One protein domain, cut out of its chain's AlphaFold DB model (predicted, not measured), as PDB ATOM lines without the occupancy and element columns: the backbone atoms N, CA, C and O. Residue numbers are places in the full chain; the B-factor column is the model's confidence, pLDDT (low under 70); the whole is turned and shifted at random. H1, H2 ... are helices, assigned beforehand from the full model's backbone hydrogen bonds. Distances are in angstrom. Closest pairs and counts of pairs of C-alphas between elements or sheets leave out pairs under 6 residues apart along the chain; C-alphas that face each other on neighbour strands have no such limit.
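What this domain is: This is residues 46 to 151 of the 153 residues of the protein "Immunodominant membrane protein" of Candidatus Phytoplasma phoenicium (UniProt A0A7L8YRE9). This is a long, slim up-and-down bundle of three rows of helix: H2 and H3 make two of them, and H4 and H5, one after the other along the chain, make the third. The short H1 sits over H2 and H5 towards one end of the bundle, and the unnamed residues 53 to 66 run from there towards the other end, where H2 begins. The printed part has 106 residues with five named helices, in the order H1, H2, H3, H4, H5, and no named strand; the class is all helix, with 75 residues in these helices. The whole is compact, with a radius of gyration of the C-alphas of 14.3 A, yet elongated, spanning 45 by 24 by 17 A.

How they stand to each other: Begin at the first printed residue with H1, residues 46 to 52, and go on over the long link of 14 residues to H2, residues 67 to 90. H1 and H2 form a helical hairpin, two helices that follow each other, touch and run opposite ways; their tilt is shallow, 27 degrees. Look for the closest C-alphas at Leu 51 and Ile 84, 6.5 A apart; H2 touches H1 with residues 80 to 87 alone. Next comes H3, residues 97 to 117, which touches H2 and runs the opposite way at a shallow tilt of 15 degrees, a second helical hairpin. Here the closest C-alphas are those of Lys 67 and Ile 117, 6.2 A apart. H4, residues 124 to 132, forms a helical hairpin with H3, opposite ways at a shallow tilt of 12 degrees. The closest C-alphas, those of Phe 113 and Ala 130, are 4.9 A apart, and H3 touches H4 with residues 109 to 117 alone. H4 and H2 are close but not clearly touching, with the C-alphas of Ala 70 and Val 127 at 7.5 A. Last comes H5, residues 136 to 149, which is apart from H4 although it follows it by a tight link. H3 touches H5 with residues 98 to 106 alone, opposite ways at a shallow tilt of 27 degrees; the C-alphas of Thr 99 and Ala 145 are the closest, 4.9 A apart. H2 touches H5 with residues 81 to 88 alone, the same way at a shallow tilt of 12 degrees, closest at the C-alphas of Ala 88 and Ile 146, 5.9 A. H1 also touches H5, closest at the C-alphas of Ser 52 and Thr 140, 5.3 A, and is apart from H3 and H4. H2, H3 and H5 form an up-and-down bundle, each running against the one before it. In H2, H3, H4 and H5 every O i to N i+4 pair is within hydrogen-bond range; in H1 it is 1 of 3, beside 2 of 4 O i to N i+3 pairs.

Where its parts are: Find C-alpha 46 at (-16.360, -42.789, 10.912), where H1 begins; it runs 10.6 A to Ser 52. Move to C-alpha 67 at (-35.902, -54.964, -15.905); from there H2, the longest helix, runs 33.6 A to Ser 90. H3 runs 30.0 A from Asp 97 to Ile 117, H4 12.0 A from Ala 124 to Asn 132, and H5 19.8 A from Lys 136 to C-alpha 149 at (-28.304, -35.249, 14.839).

The domain as a whole: Look at Thr 121 and Asp 151 for the two C-alphas farthest apart, 46.2 A. The first and last printed C-alphas, 46 and 151, are 12.4 A apart. The printed part has no cut, and the link from H1 to H2 is the long one. Read the B-factor column for the model's confidence: the mean pLDDT of the printed part is 90.0, and no printed residue is under 70.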
ATOM      1  N   ALA A  46     -17.085 -42.131  11.996       80.88
ATOM      2  CA  ALA A  46     -16.360 -42.789  10.912       80.88
ATOM      3  C   ALA A  46     -17.137 -43.971  10.303       80.88
ATOM      4  O   ALA A  46     -17.031 -44.232   9.105       80.88
ATOM      5  N   GLU A  47     -17.913 -44.707  11.101       83.31
ATOM      6  CA  GLU A  47     -18.753 -45.792  10.587       83.31
ATOM      7  C   GLU A  47     -19.952 -45.263   9.801       83.31
ATOM      8  O   GLU A  47     -20.290 -45.853   8.776       83.31
ATOM      9  N   VAL A  48     -20.564 -44.151  10.229       81.94
ATOM     10  CA  VAL A  48     -21.665 -43.511   9.489       81.94
ATOM     11  C   VAL A  48     -21.169 -42.884   8.185       81.94
ATOM     12  O   VAL A  48     -21.809 -43.070   7.154       81.94
ATOM     13  N   GLU A  49     -20.014 -42.212   8.185       84.56
ATOM     14  CA  GLU A  49     -19.406 -41.644   6.967       84.56
ATOM     15  C   GLU A  49     -19.119 -42.730   5.920       84.56
ATOM     16  O   GLU A  49     -19.416 -42.564   4.737       84.56
ATOM     17  N   LYS A  50     -18.644 -43.906   6.350       87.44
ATOM     18  CA  LYS A  50     -18.394 -45.045   5.449       87.44
ATOM     19  C   LYS A  50     -19.653 -45.582   4.760       87.44
ATOM     20  O   LYS A  50     -19.537 -46.265   3.746       87.44
ATOM     21  N   LEU A  51     -20.859 -45.295   5.261       86.50
ATOM     22  CA  LEU A  51     -22.101 -45.753   4.623       86.50
ATOM     23  C   LEU A  51     -22.390 -45.024   3.305       86.50
ATOM     24  O   LEU A  51     -23.009 -45.607   2.408       86.50
ATOM     25  N   SER A  52     -21.925 -43.780   3.171       87.19
ATOM     26  CA  SER A  52     -22.001 -43.000   1.930       87.19
ATOM     27  C   SER A  52     -20.706 -43.052   1.113       87.19
ATOM     28  O   SER A  52     -20.684 -42.575  -0.026       87.19
ATOM     29  N   ASP A  53     -19.660 -43.710   1.623       86.38
ATOM     30  CA  ASP A  53     -18.399 -43.896   0.913       86.38
ATOM     31  C   ASP A  53     -18.474 -45.036  -0.108       86.38
ATOM     32  O   ASP A  53     -18.142 -46.199   0.130       86.38
ATOM     33  N   PHE A  54     -19.005 -44.700  -1.277       84.62
ATOM     34  CA  PHE A  54     -18.983 -45.568  -2.438       84.62
ATOM     35  C   PHE A  54     -18.892 -44.780  -3.728       84.62
ATOM     36  O   PHE A  54     -19.192 -43.583  -3.781       84.62
ATOM     37  N   GLU A  55     -18.492 -45.478  -4.780       83.62
ATOM     38  CA  GLU A  55     -18.592 -44.967  -6.133       83.62
ATOM     39  C   GLU A  55     -19.999 -45.218  -6.663       83.62
ATOM     40  O   GLU A  55     -20.489 -46.351  -6.700       83.62
ATOM     41  N   LEU A  56     -20.660 -44.133  -7.055       85.88
ATOM     42  CA  LEU A  56     -21.917 -44.189  -7.778       85.88
ATOM     43  C   LEU A  56     -21.667 -43.667  -9.184       85.88
ATOM     44  O   LEU A  56     -21.547 -42.463  -9.399       85.88
ATOM     45  N   THR A  57     -21.545 -44.592 -10.126       84.94
ATOM     46  CA  THR A  57     -21.397 -44.272 -11.542       84.94
ATOM     47  C   THR A  57     -22.738 -43.856 -12.138       84.94
ATOM     48  O   THR A  57     -23.785 -44.403 -11.784       84.94
ATOM     49  N   VAL A  58     -22.691 -42.884 -13.055       86.69
ATOM     50  CA  VAL A  58     -23.844 -42.499 -13.877       86.69
ATOM     51  C   VAL A  58     -24.227 -43.705 -14.729       86.69
ATOM     52  O   VAL A  58     -23.400 -44.219 -15.479       86.69
ATOM     53  N   ALA A  59     -25.464 -44.169 -14.588       88.12
ATOM     54  CA  ALA A  59     -25.984 -45.275 -15.373       88.12
ATOM     55  C   ALA A  59     -26.255 -44.825 -16.812       88.12
ATOM     56  O   ALA A  59     -26.721 -43.706 -17.056       88.12
ATOM     57  N   THR A  60     -26.004 -45.719 -17.761       91.69
ATOM     58  CA  THR A  60     -26.360 -45.572 -19.173       91.69
ATOM     59  C   THR A  60     -27.553 -46.460 -19.525       91.69
ATOM     60  O   THR A  60     -27.923 -47.367 -18.777       91.69
ATOM     61  N   ASN A  61     -28.136 -46.254 -20.710       86.25
ATOM     62  CA  ASN A  61     -29.214 -47.115 -21.211       86.25
ATOM     63  C   ASN A  61     -28.788 -48.583 -21.354       86.25
ATOM     64  O   ASN A  61     -29.635 -49.452 -21.210       86.25
ATOM     65  N   ALA A  62     -27.506 -48.868 -21.603       85.44
ATOM     66  CA  ALA A  62     -27.001 -50.238 -21.705       85.44
ATOM     67  C   ALA A  62     -26.896 -50.937 -20.335       85.44
ATOM     68  O   ALA A  62     -27.031 -52.160 -20.241       85.44
ATOM     69  N   ASP A  63     -26.684 -50.166 -19.263       84.62
ATOM     70  CA  ASP A  63     -26.602 -50.692 -17.897       84.62
ATOM     71  C   ASP A  63     -27.975 -51.135 -17.372       84.62
ATOM     72  O   ASP A  63     -28.061 -52.055 -16.558       84.62
ATOM     73  N   LEU A  64     -29.046 -50.488 -17.845       91.94
ATOM     74  CA  LEU A  64     -30.433 -50.691 -17.413       91.94
ATOM     75  C   LEU A  64     -31.361 -50.941 -18.616       91.94
ATOM     76  O   LEU A  64     -32.471 -50.423 -18.670       91.94
ATOM     77  N   ASP A  65     -30.896 -51.717 -19.593       87.44
ATOM     78  CA  ASP A  65     -31.655 -52.111 -20.793       87.44
ATOM     79  C   ASP A  65     -32.728 -53.177 -20.506       87.44
ATOM     80  O   ASP A  65     -33.655 -53.366 -21.293       87.44
ATOM     81  N   ALA A  66     -32.618 -53.858 -19.364       90.19
ATOM     82  CA  ALA A  66     -33.512 -54.916 -18.925       90.19
ATOM     83  C   ALA A  66     -34.003 -54.684 -17.491       90.19
ATOM     84  O   ALA A  66     -33.239 -54.276 -16.607       90.19
ATOM     85  N   LYS A  67     -35.271 -55.050 -17.235       90.06
ATOM     86  CA  LYS A  67     -35.902 -54.964 -15.905       90.06
ATOM     87  C   LYS A  67     -35.054 -55.624 -14.817       90.06
ATOM     88  O   LYS A  67     -34.901 -55.043 -13.749       90.06
ATOM     89  N   ASP A  68     -34.454 -56.781 -15.087       92.12
ATOM     90  CA  ASP A  68     -33.632 -57.495 -14.102       92.12
ATOM     91  C   ASP A  68     -32.353 -56.738 -13.727       92.12
ATOM     92  O   ASP A  68     -32.005 -56.660 -12.546       92.12
ATOM     93  N   LYS A  69     -31.675 -56.116 -14.702       91.88
ATOM     94  CA  LYS A  69     -30.497 -55.278 -14.428       91.88
ATOM     95  C   LYS A  69     -30.884 -54.045 -13.615       91.88
ATOM     96  O   LYS A  69     -30.226 -53.727 -12.622       91.88
ATOM     97  N   ALA A  70     -31.992 -53.399 -13.978       92.12
ATOM     98  CA  ALA A  70     -32.513 -52.256 -13.239       92.12
ATOM     99  C   ALA A  70     -32.931 -52.627 -11.806       92.12
ATOM    100  O   ALA A  70     -32.583 -51.916 -10.866       92.12
ATOM    101  N   ASN A  71     -33.585 -53.776 -11.616       93.75
ATOM    102  CA  ASN A  71     -33.933 -54.311 -10.298       93.75
ATOM    103  C   ASN A  71     -32.696 -54.627  -9.453       93.75
ATOM    104  O   ASN A  71     -32.676 -54.323  -8.263       93.75
ATOM    105  N   LYS A  72     -31.640 -55.196 -10.048       93.69
ATOM    106  CA  LYS A  72     -30.373 -55.433  -9.345       93.69
ATOM    107  C   LYS A  72     -29.774 -54.119  -8.843       93.69
ATOM    108  O   LYS A  72     -29.436 -54.019  -7.665       93.69
ATOM    109  N   LYS A  73     -29.718 -53.094  -9.701       91.94
ATOM    110  CA  LYS A  73     -29.222 -51.763  -9.325       91.94
ATOM    111  C   LYS A  73     -30.090 -51.108  -8.248       91.94
ATOM    112  O   LYS A  73     -29.558 -50.541  -7.295       91.94
ATOM    113  N   TYR A  74     -31.412 -51.227  -8.360       93.12
ATOM    114  CA  TYR A  74     -32.348 -50.776  -7.332       93.12
ATOM    115  C   TYR A  74     -32.075 -51.461  -5.989       93.12
ATOM    116  O   TYR A  74     -31.943 -50.771  -4.984       93.12
ATOM    117  N   ASN A  75     -31.917 -52.785  -5.964       94.19
ATOM    118  CA  ASN A  75     -31.650 -53.534  -4.734       94.19
ATOM    119  C   ASN A  75     -30.308 -53.147  -4.091       94.19
ATOM    120  O   ASN A  75     -30.221 -53.061  -2.868       94.19
ATOM    121  N   GLU A  76     -29.271 -52.871  -4.888       92.62
ATOM    122  CA  GLU A  76     -27.991 -52.358  -4.382       92.62
ATOM    123  C   GLU A  76     -28.154 -50.994  -3.691       92.62
ATOM    124  O   GLU A  76     -27.641 -50.789  -2.588       92.62
ATOM    125  N   LEU A  77     -28.885 -50.064  -4.315       93.62
ATOM    126  CA  LEU A  77     -29.142 -48.732  -3.756       93.62
ATOM    127  C   LEU A  77     -30.080 -48.784  -2.541       93.62
ATOM    128  O   LEU A  77     -29.818 -48.120  -1.538       93.62
ATOM    129  N   GLN A  78     -31.122 -49.615  -2.597       93.38
ATOM    130  CA  GLN A  78     -32.038 -49.869  -1.487       93.38
ATOM    131  C   GLN A  78     -31.285 -50.456  -0.290       93.38
ATOM    132  O   GLN A  78     -31.412 -49.943   0.813       93.38
ATOM    133  N   GLY A  79     -30.416 -51.447  -0.502       91.12
ATOM    134  CA  GLY A  79     -29.623 -52.035   0.578       91.12
ATOM    135  C   GLY A  79     -28.662 -51.040   1.238       91.12
ATOM    136  O   GLY A  79     -28.347 -51.172   2.420       91.12
ATOM    137  N   ARG A  80     -28.200 -50.015   0.510       92.38
ATOM    138  CA  ARG A  80     -27.433 -48.901   1.097       92.38
ATOM    139  C   ARG A  80     -28.321 -47.974   1.915       92.38
ATOM    140  O   ARG A  80     -27.951 -47.642   3.039       92.38
ATOM    141  N   TYR A  81     -29.480 -47.597   1.383       93.38
ATOM    142  CA  TYR A  81     -30.472 -46.827   2.129       93.38
ATOM    143  C   TYR A  81     -30.860 -47.538   3.433       93.38
ATOM    144  O   TYR A  81     -30.799 -46.918   4.488       93.38
ATOM    145  N   ASP A  82     -31.126 -48.845   3.396       92.06
ATOM    146  CA  ASP A  82     -31.511 -49.627   4.577       92.06
ATOM    147  C   ASP A  82     -30.415 -49.615   5.656       92.06
ATOM    148  O   ASP A  82     -30.709 -49.563   6.853       92.06
ATOM    149  N   LYS A  83     -29.131 -49.624   5.262       90.75
ATOM    150  CA  LYS A  83     -28.006 -49.484   6.204       90.75
ATOM    151  C   LYS A  83     -27.980 -48.105   6.860       90.75
ATOM    152  O   LYS A  83     -27.770 -48.026   8.069       90.75
ATOM    153  N   ILE A  84     -28.211 -47.041   6.092       90.94
ATOM    154  CA  ILE A  84     -28.272 -45.666   6.611       90.94
ATOM    155  C   ILE A  84     -29.493 -45.490   7.520       90.94
ATOM    156  O   ILE A  84     -29.361 -44.962   8.619       90.94
ATOM    157  N   GLU A  85     -30.662 -45.993   7.122       90.69
ATOM    158  CA  GLU A  85     -31.870 -45.962   7.948       90.69
ATOM    159  C   GLU A  85     -31.662 -46.740   9.255       90.69
ATOM    160  O   GLU A  85     -32.042 -46.278  10.333       90.69
ATOM    161  N   LYS A  86     -31.005 -47.906   9.197       87.88
ATOM    162  CA  LYS A  86     -30.641 -48.670  10.394       87.88
ATOM    163  C   LYS A  86     -29.687 -47.881  11.292       87.88
ATOM    164  O   LYS A  86     -29.896 -47.868  12.501       87.88
ATOM    165  N   ALA A  87     -28.687 -47.202  10.727       85.00
ATOM    166  CA  ALA A  87     -27.788 -46.339  11.490       85.00
ATOM    167  C   ALA A  87     -28.538 -45.174  12.156       85.00
ATOM    168  O   ALA A  87     -28.337 -44.923  13.344       85.00
ATOM    169  N   ALA A  88     -29.467 -44.531  11.445       86.44
ATOM    170  CA  ALA A  88     -30.320 -43.480  11.996       86.44
ATOM    171  C   ALA A  88     -31.178 -43.979  13.169       86.44
ATOM    172  O   ALA A  88     -31.279 -43.305  14.193       86.44
ATOM    173  N   LYS A  89     -31.760 -45.181  13.058       86.31
ATOM    174  CA  LYS A  89     -32.544 -45.805  14.139       86.31
ATOM    175  C   LYS A  89     -31.674 -46.165  15.342       86.31
ATOM    176  O   LYS A  89     -32.026 -45.849  16.473       86.31
ATOM    177  N   SER A  90     -30.519 -46.791  15.109       81.12
ATOM    178  CA  SER A  90     -29.586 -47.187  16.173       81.12
ATOM    179  C   SER A  90     -29.002 -45.995  16.933       81.12
ATOM    180  O   SER A  90     -28.700 -46.117  18.115       81.12
ATOM    181  N   THR A  91     -28.867 -44.842  16.277       80.56
ATOM    182  CA  THR A  91     -28.360 -43.598  16.877       80.56
ATOM    183  C   THR A  91     -29.469 -42.672  17.387       80.56
ATOM    184  O   THR A  91     -29.174 -41.598  17.905       80.56
ATOM    185  N   LYS A  92     -30.745 -43.068  17.254       81.75
ATOM    186  CA  LYS A  92     -31.939 -42.244  17.535       81.75
ATOM    187  C   LYS A  92     -32.025 -40.944  16.718       81.75
ATOM    188  O   LYS A  92     -32.891 -40.114  16.978       81.75
ATOM    189  N   ALA A  93     -31.182 -40.776  15.698       82.94
ATOM    190  CA  ALA A  93     -31.249 -39.647  14.778       82.94
ATOM    191  C   ALA A  93     -32.508 -39.695  13.897       82.94
ATOM    192  O   ALA A  93     -32.978 -38.657  13.456       82.94
ATOM    193  N   SER A  94     -33.105 -40.874  13.676       83.38
ATOM    194  CA  SER A  94     -34.293 -41.032  12.817       83.38
ATOM    195  C   SER A  94     -35.528 -40.237  13.262       83.38
ATOM    196  O   SER A  94     -36.447 -40.065  12.467       83.38
ATOM    197  N   GLU A  95     -35.578 -39.793  14.520       82.81
ATOM    198  CA  GLU A  95     -36.674 -38.980  15.068       82.81
ATOM    199  C   GLU A  95     -36.442 -37.470  14.899       82.81
ATOM    200  O   GLU A  95     -37.345 -36.682  15.167       82.81
ATOM    201  N   LYS A  96     -35.247 -37.058  14.456       88.12
ATOM    202  CA  LYS A  96     -34.891 -35.653  14.246       88.12
ATOM    203  C   LYS A  96     -35.206 -35.215  12.820       88.12
ATOM    204  O   LYS A  96     -35.026 -35.978  11.869       88.12
ATOM    205  N   ASP A  97     -35.673 -33.976  12.686       89.06
ATOM    206  CA  ASP A  97     -36.205 -33.447  11.428       89.06
ATOM    207  C   ASP A  97     -35.173 -33.460  10.292       89.06
ATOM    208  O   ASP A  97     -35.512 -33.852   9.177       89.06
ATOM    209  N   ASP A  98     -33.911 -33.107  10.559       89.88
ATOM    210  CA  ASP A  98     -32.852 -33.074   9.539       89.88
ATOM    211  C   ASP A  98     -32.611 -34.475   8.947       89.88
ATOM    212  O   ASP A  98     -32.669 -34.670   7.726       89.88
ATOM    213  N   THR A  99     -32.399 -35.479   9.804       89.69
ATOM    214  CA  THR A  99     -32.225 -36.879   9.387       89.69
ATOM    215  C   THR A  99     -33.475 -37.439   8.719       89.69
ATOM    216  O   THR A  99     -33.371 -38.101   7.683       89.69
ATOM    217  N   LYS A 100     -34.662 -37.168   9.268       92.75
ATOM    218  CA  LYS A 100     -35.933 -37.632   8.704       92.75
ATOM    219  C   LYS A 100     -36.151 -37.077   7.296       92.75
ATOM    220  O   LYS A 100     -36.412 -37.855   6.381       92.75
ATOM    221  N   ASN A 101     -35.963 -35.773   7.102       93.62
ATOM    222  CA  ASN A 101     -36.106 -35.121   5.800       93.62
ATOM    223  C   ASN A 101     -35.098 -35.671   4.780       93.62
ATOM    224  O   ASN A 101     -35.453 -35.928   3.628       93.62
ATOM    225  N   ALA A 102     -33.847 -35.902   5.196       93.06
ATOM    226  CA  ALA A 102     -32.821 -36.466   4.322       93.06
ATOM    227  C   ALA A 102     -33.129 -37.921   3.913       93.06
ATOM    228  O   ALA A 102     -32.974 -38.283   2.742       93.06
ATOM    229  N   LEU A 103     -33.602 -38.749   4.852       93.44
ATOM    230  CA  LEU A 103     -34.025 -40.125   4.577       93.44
ATOM    231  C   LEU A 103     -35.269 -40.173   3.681       93.44
ATOM    232  O   LEU A 103     -35.298 -40.954   2.730       93.44
ATOM    233  N   GLU A 104     -36.271 -39.328   3.931       94.88
ATOM    234  CA  GLU A 104     -37.476 -39.238   3.099       94.88
ATOM    235  C   GLU A 104     -37.147 -38.805   1.668       94.88
ATOM    236  O   GLU A 104     -37.636 -39.419   0.719       94.88
ATOM    237  N   ALA A 105     -36.258 -37.825   1.482       94.50
ATOM    238  CA  ALA A 105     -35.805 -37.417   0.153       94.50
ATOM    239  C   ALA A 105     -35.168 -38.584  -0.624       94.50
ATOM    240  O   ALA A 105     -35.479 -38.794  -1.802       94.50
ATOM    241  N   LEU A 106     -34.320 -39.383   0.035       93.69
ATOM    242  CA  LEU A 106     -33.671 -40.540  -0.588       93.69
ATOM    243  C   LEU A 106     -34.672 -41.665  -0.893       93.69
ATOM    244  O   LEU A 106     -34.657 -42.237  -1.985       93.69
ATOM    245  N   LYS A 107     -35.594 -41.929   0.037       95.00
ATOM    246  CA  LYS A 107     -36.675 -42.910  -0.120       95.00
ATOM    247  C   LYS A 107     -37.626 -42.546  -1.259       95.00
ATOM    248  O   LYS A 107     -38.034 -43.430  -2.013       95.00
ATOM    249  N   ASN A 108     -37.953 -41.266  -1.421       96.12
ATOM    250  CA  ASN A 108     -38.801 -40.793  -2.513       96.12
ATOM    251  C   ASN A 108     -38.141 -41.071  -3.867       96.12
ATOM    252  O   ASN A 108     -38.782 -41.634  -4.750       96.12
ATOM    253  N   LYS A 109     -36.835 -40.808  -4.005       95.25
ATOM    254  CA  LYS A 109     -36.095 -41.107  -5.243       95.25
ATOM    255  C   LYS A 109     -35.964 -42.601  -5.532       95.25
ATOM    256  O   LYS A 109     -36.137 -43.015  -6.675       95.25
ATOM    257  N   LEU A 110     -35.751 -43.428  -4.509       94.69
ATOM    258  CA  LEU A 110     -35.802 -44.887  -4.659       94.69
ATOM    259  C   LEU A 110     -37.193 -45.381  -5.077       94.69
ATOM    260  O   LEU A 110     -37.306 -46.289  -5.900       94.69
ATOM    261  N   THR A 111     -38.249 -44.769  -4.544       95.25
ATOM    262  CA  THR A 111     -39.637 -45.099  -4.891       95.25
ATOM    263  C   THR A 111     -39.950 -44.717  -6.335       95.25
ATOM    264  O   THR A 111     -40.487 -45.541  -7.073       95.25
ATOM    265  N   GLU A 112     -39.551 -43.516  -6.766       94.88
ATOM    266  CA  GLU A 112     -39.638 -43.069  -8.162       94.88
ATOM    267  C   GLU A 112     -38.898 -44.038  -9.099       94.88
ATOM    268  O   GLU A 112     -39.454 -44.474 -10.108       94.88
ATOM    269  N   PHE A 113     -37.675 -44.443  -8.739       94.69
ATOM    270  CA  PHE A 113     -36.890 -45.394  -9.522       94.69
ATOM    271  C   PHE A 113     -37.588 -46.755  -9.645       94.69
ATOM    272  O   PHE A 113     -37.771 -47.259 -10.755       94.69
ATOM    273  N   LYS A 114     -38.067 -47.322  -8.532       95.44
ATOM    274  CA  LYS A 114     -38.813 -48.590  -8.536       95.44
ATOM    275  C   LYS A 114     -40.107 -48.504  -9.344       95.44
ATOM    276  O   LYS A 114     -40.446 -49.446 -10.056       95.44
ATOM    277  N   ALA A 115     -40.821 -47.383  -9.249       94.75
ATOM    278  CA  ALA A 115     -42.041 -47.159 -10.014       94.75
ATOM    279  C   ALA A 115     -41.758 -47.195 -11.522       94.75
ATOM    280  O   ALA A 115     -42.481 -47.870 -12.247       94.75
ATOM    281  N   LYS A 116     -40.668 -46.561 -11.980       94.06
ATOM    282  CA  LYS A 116     -40.240 -46.598 -13.389       94.06
ATOM    283  C   LYS A 116     -39.836 -47.995 -13.863       94.06
ATOM    284  O   LYS A 116     -40.157 -48.365 -14.986       94.06
ATOM    285  N   ILE A 117     -39.205 -48.807 -13.012       92.06
ATOM    286  CA  ILE A 117     -38.883 -50.207 -13.349       92.06
ATOM    287  C   ILE A 117     -40.158 -51.040 -13.568       92.06
ATOM    288  O   ILE A 117     -40.219 -51.873 -14.477       92.06
ATOM    289  N   ASN A 118     -41.181 -50.801 -12.744       91.81
ATOM    290  CA  ASN A 118     -42.412 -51.589 -12.713       91.81
ATOM    291  C   ASN A 118     -43.520 -51.076 -13.642       91.81
ATOM    292  O   ASN A 118     -44.618 -51.622 -13.607       91.81
ATOM    293  N   GLN A 119     -43.256 -50.070 -14.480       90.88
ATOM    294  CA  GLN A 119     -44.225 -49.641 -15.487       90.88
ATOM    295  C   GLN A 119     -44.547 -50.775 -16.478       90.88
ATOM    296  O   GLN A 119     -43.694 -51.618 -16.802       90.88
ATOM    297  N   ASP A 120     -45.791 -50.771 -16.970       83.25
ATOM    298  CA  ASP A 120     -46.295 -51.737 -17.954       83.25
ATOM    299  C   ASP A 120     -45.470 -51.694 -19.242       83.25
ATOM    300  O   ASP A 120     -45.038 -52.727 -19.753       83.25
ATOM    301  N   THR A 121     -45.171 -50.484 -19.722       88.62
ATOM    302  CA  THR A 121     -44.220 -50.261 -20.815       88.62
ATOM    303  C   THR A 121     -42.867 -49.894 -20.228       88.62
ATOM    304  O   THR A 121     -42.705 -48.827 -19.642       88.62
ATOM    305  N   TYR A 122     -41.890 -50.787 -20.369       88.56
ATOM    306  CA  TYR A 122     -40.542 -50.547 -19.869       88.56
ATOM    307  C   TYR A 122     -39.764 -49.604 -20.787       88.56
ATOM    308  O   TYR A 122     -39.601 -49.889 -21.971       88.56
ATOM    309  N   SER A 123     -39.233 -48.519 -20.224       91.88
ATOM    310  CA  SER A 123     -38.383 -47.560 -20.928       91.88
ATOM    311  C   SER A 123     -37.038 -47.430 -20.219       91.88
ATOM    312  O   SER A 123     -36.942 -46.811 -19.158       91.88
ATOM    313  N   ALA A 124     -35.980 -47.982 -20.822       89.31
ATOM    314  CA  ALA A 124     -34.623 -47.887 -20.282       89.31
ATOM    315  C   ALA A 124     -34.200 -46.423 -20.053       89.31
ATOM    316  O   ALA A 124     -33.613 -46.109 -19.024       89.31
ATOM    317  N   GLY A 125     -34.580 -45.503 -20.949       90.75
ATOM    318  CA  GLY A 125     -34.267 -44.076 -20.809       90.75
ATOM    319  C   GLY A 125     -34.931 -43.413 -19.597       90.75
ATOM    320  O   GLY A 125     -34.286 -42.654 -18.870       90.75
ATOM    321  N   GLU A 126     -36.203 -43.722 -19.325       93.19
ATOM    322  CA  GLU A 126     -36.889 -43.201 -18.133       93.19
ATOM    323  C   GLU A 126     -36.324 -43.803 -16.842       93.19
ATOM    324  O   GLU A 126     -36.150 -43.102 -15.844       93.19
ATOM    325  N   VAL A 127     -35.989 -45.094 -16.874       92.19
ATOM    326  CA  VAL A 127     -35.387 -45.827 -15.754       92.19
ATOM    327  C   VAL A 127     -33.987 -45.294 -15.437       92.19
ATOM    328  O   VAL A 127     -33.677 -45.060 -14.270       92.19
ATOM    329  N   VAL A 128     -33.163 -45.025 -16.453       93.69
ATOM    330  CA  VAL A 128     -31.844 -44.388 -16.307       93.69
ATOM    331  C   VAL A 128     -31.964 -42.985 -15.738       93.69
ATOM    332  O   VAL A 128     -31.219 -42.633 -14.827       93.69
ATOM    333  N   THR A 129     -32.926 -42.199 -16.218       94.38
ATOM    334  CA  THR A 129     -33.166 -40.847 -15.699       94.38
ATOM    335  C   THR A 129     -33.517 -40.887 -14.209       94.38
ATOM    336  O   THR A 129     -32.928 -40.154 -13.416       94.38
ATOM    337  N   ALA A 130     -34.412 -41.793 -13.804       93.44
ATOM    338  CA  ALA A 130     -34.778 -41.968 -12.400       93.44
ATOM    339  C   ALA A 130     -33.620 -42.522 -11.547       93.44
ATOM    340  O   ALA A 130     -33.422 -42.069 -10.421       93.44
ATOM    341  N   CYS A 131     -32.813 -43.444 -12.084       92.62
ATOM    342  CA  CYS A 131     -31.612 -43.949 -11.417       92.62
ATOM    343  C   CYS A 131     -30.584 -42.832 -11.188       92.62
ATOM    344  O   CYS A 131     -30.062 -42.694 -10.088       92.62
ATOM    345  N   ASN A 132     -30.312 -42.009 -12.203       93.00
ATOM    346  CA  ASN A 132     -29.314 -40.937 -12.133       93.00
ATOM    347  C   ASN A 132     -29.768 -39.743 -11.278       93.00
ATOM    348  O   ASN A 132     -28.933 -38.959 -10.828       93.00
ATOM    349  N   ALA A 133     -31.070 -39.619 -10.998       93.62
ATOM    350  CA  ALA A 133     -31.576 -38.688  -9.993       93.62
ATOM    351  C   ALA A 133     -31.161 -39.086  -8.560       93.62
ATOM    352  O   ALA A 133     -31.136 -38.239  -7.664       93.62
ATOM    353  N   ILE A 134     -30.809 -40.358  -8.332       93.44
ATOM    354  CA  ILE A 134     -30.219 -40.831  -7.081       93.44
ATOM    355  C   ILE A 134     -28.715 -40.535  -7.128       93.44
ATOM    356  O   ILE A 134     -27.950 -41.221  -7.797       93.44
ATOM    357  N   THR A 135     -28.274 -39.509  -6.403       91.44
ATOM    358  CA  THR A 135     -26.865 -39.079  -6.397       91.44
ATOM    359  C   THR A 135     -26.143 -39.493  -5.117       91.44
ATOM    360  O   THR A 135     -26.758 -39.625  -4.058       91.44
ATOM    361  N   LYS A 136     -24.805 -39.615  -5.172       90.88
ATOM    362  CA  LYS A 136     -23.964 -39.827  -3.974       90.88
ATOM    363  C   LYS A 136     -24.193 -38.739  -2.918       90.88
ATOM    364  O   LYS A 136     -24.158 -39.020  -1.721       90.88
ATOM    365  N   ASN A 137     -24.484 -37.513  -3.357       90.81
ATOM    366  CA  ASN A 137     -24.759 -36.398  -2.460       90.81
ATOM    367  C   ASN A 137     -25.997 -36.648  -1.585       90.81
ATOM    368  O   ASN A 137     -25.972 -36.299  -0.415       90.81
ATOM    369  N   LEU A 138     -27.043 -37.316  -2.088       92.00
ATOM    370  CA  LEU A 138     -28.210 -37.662  -1.264       92.00
ATOM    371  C   LEU A 138     -27.827 -38.598  -0.107       92.00
ATOM    372  O   LEU A 138     -28.235 -38.367   1.030       92.00
ATOM    373  N   PHE A 139     -27.000 -39.616  -0.375       92.62
ATOM    374  CA  PHE A 139     -26.494 -40.516   0.667       92.62
ATOM    375  C   PHE A 139     -25.594 -39.773   1.658       92.62
ATOM    376  O   PHE A 139     -25.709 -39.983   2.860       92.62
ATOM    377  N   THR A 140     -24.738 -38.878   1.159       92.69
ATOM    378  CA  THR A 140     -23.821 -38.072   1.980       92.69
ATOM    379  C   THR A 140     -24.584 -37.115   2.897       92.69
ATOM    380  O   THR A 140     -24.277 -37.008   4.082       92.69
ATOM    381  N   THR A 141     -25.627 -36.459   2.384       93.38
ATOM    382  CA  THR A 141     -26.518 -35.603   3.176       93.38
ATOM    383  C   THR A 141     -27.208 -36.400   4.277       93.38
ATOM    384  O   THR A 141     -27.224 -35.948   5.417       93.38
ATOM    385  N   ALA A 142     -27.712 -37.602   3.978       91.88
ATOM    386  CA  ALA A 142     -28.329 -38.460   4.986       91.88
ATOM    387  C   ALA A 142     -27.327 -38.902   6.069       91.88
ATOM    388  O   ALA A 142     -27.640 -38.823   7.253       91.88
ATOM    389  N   THR A 143     -26.104 -39.299   5.699       91.50
ATOM    390  CA  THR A 143     -25.067 -39.661   6.683       91.50
ATOM    391  C   THR A 143     -24.624 -38.464   7.526       91.50
ATOM    392  O   THR A 143     -24.485 -38.596   8.738       91.50
ATOM    393  N   ASN A 144     -24.468 -37.282   6.923       92.50
ATOM    394  CA  ASN A 144     -24.088 -36.060   7.636       92.50
ATOM    395  C   ASN A 144     -25.187 -35.578   8.584       92.50
ATOM    396  O   ASN A 144     -24.880 -35.127   9.688       92.50
ATOM    397  N   ALA A 145     -26.453 -35.697   8.174       90.69
ATOM    398  CA  ALA A 145     -27.590 -35.409   9.034       90.69
ATOM    399  C   ALA A 145     -27.564 -36.313  10.268       90.69
ATOM    400  O   ALA A 145     -27.592 -35.789  11.372       90.69
ATOM    401  N   ILE A 146     -27.357 -37.629  10.101       87.50
ATOM    402  CA  ILE A 146     -27.227 -38.571  11.226       87.50
ATOM    403  C   ILE A 146     -26.071 -38.184  12.151       87.50
ATOM    404  O   ILE A 146     -26.255 -38.158  13.361       87.50
ATOM    405  N   ILE A 147     -24.890 -37.875  11.608       87.12
ATOM    406  CA  ILE A 147     -23.713 -37.492  12.408       87.12
ATOM    407  C   ILE A 147     -24.007 -36.255  13.256       87.12
ATOM    408  O   ILE A 147     -23.714 -36.245  14.451       87.12
ATOM    409  N   LYS A 148     -24.616 -35.234  12.648       88.19
ATOM    410  CA  LYS A 148     -25.008 -33.994  13.323       88.19
ATOM    411  C   LYS A 148     -26.093 -34.247  14.373       88.19
ATOM    412  O   LYS A 148     -25.983 -33.785  15.503       88.19
ATOM    413  N   ASP A 149     -27.132 -34.989  14.008       87.06
ATOM    414  CA  ASP A 149     -28.304 -35.249  14.839       87.06
ATOM    415  C   ASP A 149     -28.007 -36.192  16.003       87.06
ATOM    416  O   ASP A 149     -28.576 -36.032  17.082       87.06
ATOM    417  N   ALA A 150     -27.098 -37.145  15.837       81.69
ATOM    418  CA  ALA A 150     -26.667 -38.039  16.904       81.69
ATOM    419  C   ALA A 150     -25.446 -37.526  17.693       81.69
ATOM    420  O   ALA A 150     -24.995 -38.229  18.593       81.69
ATOM    421  N   ASP A 151     -24.935 -36.324  17.387       82.69
ATOM    422  CA  ASP A 151     -23.722 -35.740  17.993       82.69
ATOM    423  C   ASP A 151     -22.528 -36.719  17.976       82.69
ATOM    424  O   ASP A 151     -21.818 -36.913  18.967       82.69
TER     425      ASP A 151